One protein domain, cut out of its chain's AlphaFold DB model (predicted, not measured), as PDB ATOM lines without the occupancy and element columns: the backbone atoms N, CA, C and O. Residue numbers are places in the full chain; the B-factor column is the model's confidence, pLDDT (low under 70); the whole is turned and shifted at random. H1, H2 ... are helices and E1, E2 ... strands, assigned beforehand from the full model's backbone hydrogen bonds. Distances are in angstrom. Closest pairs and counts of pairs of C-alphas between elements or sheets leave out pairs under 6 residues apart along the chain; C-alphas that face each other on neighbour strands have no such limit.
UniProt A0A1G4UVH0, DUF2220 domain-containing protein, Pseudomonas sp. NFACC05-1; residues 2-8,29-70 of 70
ATOM      1  N   ASP A   2     110.179 146.233 159.895       94.25
ATOM      2  CA  ASP A   2     108.895 145.554 160.088       94.25
ATOM      3  C   ASP A   2     108.738 144.938 161.501       94.25
ATOM      4  O   ASP A   2     109.677 144.853 162.304       94.25
ATOM      5  N   GLU A   3     107.514 144.512 161.829       96.25
ATOM      6  CA  GLU A   3     107.191 143.902 163.128       96.25
ATOM      7  C   GLU A   3     107.879 142.543 163.315       96.25
ATOM      8  O   GLU A   3     108.296 142.196 164.422       96.25
ATOM      9  N   ARG A   4     108.049 141.790 162.221       95.75
ATOM     10  CA  ARG A   4     108.755 140.502 162.207       95.75
ATOM     11  C   ARG A   4     110.189 140.668 162.703       95.75
ATOM     12  O   ARG A   4     110.621 139.909 163.573       95.75
ATOM     13  N   THR A   5     110.908 141.664 162.192       95.31
ATOM     14  CA  THR A   5     112.273 141.992 162.612       95.31
ATOM     15  C   THR A   5     112.291 142.376 164.084       95.31
ATOM     16  O   THR A   5     113.041 141.782 164.856       95.31
ATOM     17  N   LEU A   6     111.411 143.287 164.519       97.38
ATOM     18  CA  LEU A   6     111.336 143.693 165.925       97.38
ATOM     19  C   LEU A   6     111.158 142.488 166.867       97.38
ATOM     20  O   LEU A   6     111.888 142.361 167.850       97.38
ATOM     21  N   LEU A   7     110.208 141.595 166.573       97.00
ATOM     22  CA  LEU A   7     109.901 140.437 167.419       97.00
ATOM     23  C   LEU A   7     110.999 139.365 167.401       97.00
ATOM     24  O   LEU A   7     111.197 138.692 168.414       97.00
ATOM     25  N   SER A   8     111.718 139.222 166.287       96.56
ATOM     26  CA  SER A   8     112.825 138.264 166.154       96.56
ATOM     27  C   SER A   8     114.046 138.664 166.989       96.56
ATOM     28  O   SER A   8     114.796 137.801 167.439       96.56
ATOM     29  N   THR A  29     106.694 153.783 155.777       94.69
ATOM     30  CA  THR A  29     105.663 152.998 155.087       94.69
ATOM     31  C   THR A  29     104.425 152.821 155.978       94.69
ATOM     32  O   THR A  29     104.450 153.090 157.185       94.69
ATOM     33  N   VAL A  30     103.315 152.351 155.404       95.56
ATOM     34  CA  VAL A  30     102.073 152.117 156.161       95.56
ATOM     35  C   VAL A  30     102.304 151.093 157.274       95.56
ATOM     36  O   VAL A  30     101.883 151.296 158.414       95.56
ATOM     37  N   GLU A  31     103.027 150.022 156.967       95.75
ATOM     38  CA  GLU A  31     103.375 148.944 157.885       95.75
ATOM     39  C   GLU A  31     104.273 149.451 159.021       95.75
ATOM     40  O   GLU A  31     104.043 149.142 160.195       95.75
ATOM     41  N   GLU A  32     105.257 150.290 158.696       96.62
ATOM     42  CA  GLU A  32     106.125 150.919 159.690       96.62
ATOM     43  C   GLU A  32     105.370 151.903 160.585       96.62
ATOM     44  O   GLU A  32     105.618 151.943 161.790       96.62
ATOM     45  N   GLN A  33     104.419 152.663 160.039       97.38
ATOM     46  CA  GLN A  33     103.592 153.581 160.822       97.38
ATOM     47  C   GLN A  33     102.690 152.819 161.808       97.38
ATOM     48  O   GLN A  33     102.527 153.254 162.951       97.38
ATOM     49  N   VAL A  34     102.156 151.657 161.416       97.00
ATOM     50  CA  VAL A  34     101.401 150.768 162.320       97.00
ATOM     51  C   VAL A  34     102.294 150.243 163.443       97.00
ATOM     52  O   VAL A  34     101.889 150.252 164.609       97.00
ATOM     53  N   LEU A  35     103.515 149.809 163.121       97.50
ATOM     54  CA  LEU A  35     104.471 149.355 164.128       97.50
ATOM     55  C   LEU A  35     104.865 150.485 165.089       97.50
ATOM     56  O   LEU A  35     104.884 150.287 166.306       97.50
ATOM     57  N   TYR A  36     105.140 151.674 164.556       97.25
ATOM     58  CA  TYR A  36     105.476 152.857 165.340       97.25
ATOM     59  C   TYR A  36     104.358 153.224 166.326       97.25
ATOM     60  O   TYR A  36     104.626 153.443 167.507       97.25
ATOM     61  N   GLU A  37     103.095 153.186 165.894       96.56
ATOM     62  CA  GLU A  37     101.940 153.382 166.780       96.56
ATOM     63  C   GLU A  37     101.881 152.337 167.906       96.56
ATOM     64  O   GLU A  37     101.637 152.691 169.062       96.56
ATOM     65  N   LYS A  38     102.149 151.055 167.614       96.88
ATOM     66  CA  LYS A  38     102.200 149.994 168.642       96.88
ATOM     67  C   LYS A  38     103.299 150.248 169.677       96.88
ATOM     68  O   LYS A  38     103.064 150.024 170.869       96.88
ATOM     69  N   LEU A  39     104.469 150.722 169.239       96.62
ATOM     70  CA  LEU A  39     105.580 151.103 170.118       96.62
ATOM     71  C   LEU A  39     105.199 152.301 170.996       96.62
ATOM     72  O   LEU A  39     105.301 152.221 172.218       96.62
ATOM     73  N   LYS A  40     104.650 153.368 170.403       95.88
ATOM     74  CA  LYS A  40     104.199 154.573 171.124       95.88
ATOM     75  C   LYS A  40     103.100 154.287 172.148       95.88
ATOM     76  O   LYS A  40     103.057 154.927 173.196       95.88
ATOM     77  N   ARG A  41     102.219 153.327 171.859       95.94
ATOM     78  CA  ARG A  41     101.137 152.880 172.756       95.94
ATOM     79  C   ARG A  41     101.580 151.828 173.769       95.94
ATOM     80  O   ARG A  41     100.741 151.346 174.524       95.94
ATOM     81  N   ASN A  42     102.862 151.458 173.789       96.38
ATOM     82  CA  ASN A  42     103.420 150.441 174.680       96.38
ATOM     83  C   ASN A  42     102.721 149.073 174.581       96.38
ATOM     84  O   ASN A  42     102.711 148.297 175.534       96.38
ATOM     85  N   THR A  43     102.134 148.744 173.424       96.88
ATOM     86  CA  THR A  43     101.392 147.482 173.235       96.88
ATOM     87  C   THR A  43     102.319 146.264 173.219       96.88
ATOM     88  O   THR A  43     101.906 145.159 173.559       96.88
ATOM     89  N   LEU A  44     103.585 146.465 172.849       95.00
ATOM     90  CA  LEU A  44     104.612 145.421 172.803       95.00
ATOM     91  C   LEU A  44     105.495 145.394 174.067       95.00
ATOM     92  O   LEU A  44     106.329 144.504 174.206       95.00
ATOM     93  N   GLY A  45     105.305 146.347 174.983       96.19
ATOM     94  CA  GLY A  45     106.111 146.552 176.187       96.19
ATOM     95  C   GLY A  45     106.310 148.041 176.484       96.19
ATOM     96  O   GLY A  45     106.060 148.888 175.628       96.19
ATOM     97  N   GLN A  46     106.768 148.366 177.695       96.88
ATOM     98  CA  GLN A  46     106.963 149.755 178.113       96.88
ATOM     99  C   GLN A  46     108.199 150.371 177.448       96.88
ATOM    100  O   GLN A  46     109.320 149.931 177.696       96.88
ATOM    101  N   ASN A  47     107.979 151.420 176.655       96.62
ATOM    102  CA  ASN A  47     108.977 152.201 175.929       96.62
ATOM    103  C   ASN A  47     109.981 151.316 175.174       96.62
ATOM    104  O   ASN A  47     111.187 151.525 175.260       96.62
ATOM    105  N   VAL A  48     109.498 150.289 174.472       97.19
ATOM    106  CA  VAL A  48     110.377 149.367 173.742       97.19
ATOM    107  C   VAL A  48     111.142 150.117 172.655       97.19
ATOM    108  O   VAL A  48     110.546 150.773 171.804       97.19
ATOM    109  N   ARG A  49     112.464 149.948 172.644       96.94
ATOM    110  CA  ARG A  49     113.347 150.354 171.546       96.94
ATOM    111  C   ARG A  49     114.160 149.156 171.100       96.94
ATOM    112  O   ARG A  49     114.747 148.474 171.930       96.94
ATOM    113  N   LEU A  50     114.252 148.928 169.797       97.44
ATOM    114  CA  LEU A  50     115.217 147.974 169.267       97.44
ATOM    115  C   LEU A  50     116.595 148.638 169.173       97.44
ATOM    116  O   LEU A  50     116.719 149.692 168.550       97.44
ATOM    117  N   GLU A  51     117.623 148.026 169.756       97.12
ATOM    118  CA  GLU A  51     119.026 148.405 169.537       97.12
ATOM    119  C   GLU A  51     119.476 147.872 168.168       97.12
ATOM    120  O   GLU A  51     120.178 146.865 168.058       97.12
ATOM    121  N   GLN A  52     118.981 148.513 167.106       95.00
ATOM    122  CA  GLN A  52     119.199 148.117 165.712       95.00
ATOM    123  C   GLN A  52     120.686 147.998 165.366       95.00
ATOM    124  O   GLN A  52     121.074 147.110 164.613       95.00
ATOM    125  N   GLU A  53     121.526 148.835 165.972       95.69
ATOM    126  CA  GLU A  53     122.981 148.823 165.831       95.69
ATOM    127  C   GLU A  53     123.648 147.518 166.308       95.69
ATOM    128  O   GLU A  53     124.818 147.287 166.012       95.69
ATOM    129  N   ARG A  54     122.921 146.654 167.032       97.31
ATOM    130  CA  ARG A  54     123.403 145.351 167.522       97.31
ATOM    131  C   ARG A  54     122.920 144.163 166.692       97.31
ATOM    132  O   ARG A  54     123.288 143.027 166.996       97.31
ATOM    133  N   ILE A  55     122.095 144.393 165.672       96.31
ATOM    134  CA  ILE A  55     121.687 143.350 164.727       96.31
ATOM    135  C   ILE A  55     122.911 142.905 163.919       96.31
ATOM    136  O   ILE A  55     123.757 143.719 163.549       96.31
ATOM    137  N   SER A  56     123.023 141.599 163.654       96.19
ATOM    138  CA  SER A  56     124.159 141.070 162.900       96.19
ATOM    139  C   SER A  56     124.193 141.643 161.484       96.19
ATOM    140  O   SER A  56     123.167 141.773 160.811       96.19
ATOM    141  N   TRP A  57     125.404 141.944 161.015       96.31
ATOM    142  CA  TRP A  57     125.600 142.521 159.690       96.31
ATOM    143  C   TRP A  57     125.063 141.617 158.575       96.31
ATOM    144  O   TRP A  57     124.428 142.109 157.650       96.31
ATOM    145  N   ASP A  58     125.210 140.295 158.707       96.31
ATOM    146  CA  ASP A  58     124.699 139.329 157.725       96.31
ATOM    147  C   ASP A  58     123.183 139.412 157.526       96.31
ATOM    148  O   ASP A  58     122.686 139.163 156.430       96.31
ATOM    149  N   PHE A  59     122.429 139.723 158.585       95.00
ATOM    150  CA  PHE A  59     120.989 139.930 158.479       95.00
ATOM    151  C   PHE A  59     120.688 141.305 157.882       95.00
ATOM    152  O   PHE A  59     119.973 141.387 156.887       95.00
ATOM    153  N   ALA A  60     121.261 142.367 158.460       94.25
ATOM    154  CA  ALA A  60     120.991 143.738 158.033       94.25
ATOM    155  C   ALA A  60     121.328 143.954 156.551       94.25
ATOM    156  O   ALA A  60     120.560 144.575 155.824       94.25
ATOM    157  N   TRP A  61     122.448 143.391 156.091       95.75
ATOM    158  CA  TRP A  61     122.884 143.508 154.708       95.75
ATOM    159  C   TRP A  61     121.901 142.864 153.726       95.75
ATOM    160  O   TRP A  61     121.593 143.472 152.705       95.75
ATOM    161  N   ARG A  62     121.354 141.681 154.046       95.19
ATOM    162  CA  ARG A  62     120.348 141.027 153.193       95.19
ATOM    163  C   ARG A  62     119.089 141.876 153.038       95.19
ATOM    164  O   ARG A  62     118.658 142.096 151.915       95.19
ATOM    165  N   GLU A  63     118.547 142.385 154.141       93.12
ATOM    166  CA  GLU A  63     117.312 143.184 154.107       93.12
ATOM    167  C   GLU A  63     117.535 144.525 153.376       93.12
ATOM    168  O   GLU A  63     116.671 144.976 152.632       93.12
ATOM    169  N   ILE A  64     118.714 145.148 153.514       92.06
ATOM    170  CA  ILE A  64     119.064 146.361 152.749       92.06
ATOM    171  C   ILE A  64     119.117 146.072 151.244       92.06
ATOM    172  O   ILE A  64     118.644 146.886 150.452       92.06
ATOM    173  N   GLN A  65     119.699 144.940 150.836       95.50
ATOM    174  CA  GLN A  65     119.757 144.555 149.423       95.50
ATOM    175  C   GLN A  65     118.369 144.281 148.839       95.50
ATOM    176  O   GLN A  65     118.127 144.615 147.682       95.50
ATOM    177  N   GLU A  66     117.474 143.694 149.632       90.00
ATOM    178  CA  GLU A  66     116.087 143.437 149.243       90.00
ATOM    179  C   GLU A  66     115.337 144.751 149.009       90.00
ATOM    180  O   GLU A  66     114.859 144.981 147.904       90.00
ATOM    181  N   VAL A  67     115.374 145.680 149.971       86.38
ATOM    182  CA  VAL A  67     114.729 147.002 149.834       86.38
ATOM    183  C   VAL A  67     115.317 147.830 148.688       86.38
ATOM    184  O   VAL A  67     114.601 148.585 148.049       86.38
ATOM    185  N   ALA A  68     116.620 147.719 148.410       85.31
ATOM    186  CA  ALA A  68     117.250 148.433 147.295       85.31
ATOM    187  C   ALA A  68     116.902 147.854 145.909       85.31
ATOM    188  O   ALA A  68     117.253 148.461 144.896       85.31
ATOM    189  N   SER A  69     116.296 146.665 145.869       82.88
ATOM    190  CA  SER A  69     115.893 145.986 144.634       82.88
ATOM    191  C   SER A  69     114.426 146.238 144.256       82.88
ATOM    192  O   SER A  69     114.047 145.890 143.135       82.88
ATOM    193  N   ASP A  70     113.647 146.844 145.158       64.06
ATOM    194  CA  ASP A  70     112.258 147.292 144.967       64.06
ATOM    195  C   ASP A  70     112.185 148.773 144.540       64.06
ATOM    196  O   ASP A  70     111.284 149.111 143.734       64.06
TER     197      ASP A  70
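This is residues 2 to 8 and 29 to 70 of the 70 residues of the protein "DUF2220 domain-containing protein" of Pseudomonas sp. NFACC05-1 (UniProt A0A1G4UVH0). The printed part makes an open U, with H2 as one arm, H3 as the other, and E1 with its links along the base; short H1 lies near H2 and E1. It has 49 residues, in the order H1, H2, E1, H3, mostly helix. It is loose, with a radius of gyration of the C-alphas of 12.2 A and spans of 32 by 24 by 14 A.

Find C-alpha 3 at (107.191, 143.902, 163.128), where H1, residues 3 to 8, begins. H2 is residues 30 to 40, 15.3 A long; E1 is 48 to 50. H3, residues 57 to 67, is 15.3 A long and ends at (114.729, 147.002, 149.834).

H1 and H2 are close but not clearly touching; their closest C-alphas, Glu 3 and Leu 35, are 6.2 A apart. They run the same way at a steep tilt of 60 degrees. The closest C-alphas of H1 and E1, Leu 6 and Leu 50, are 6.7 A apart. E1 pairs with no named strand. H3 is apart from H1, H2 and E1. Every O i to N i+4 pair is within hydrogen-bond range in H1 and H2, and 6 of 7 in H3.

Residues 9 to 28 are not printed; C-alphas 8 and 29 are 19.8 A apart across that cut. Residues 64 to 70 stand free, and residue 70 is under 70 in pLDDT.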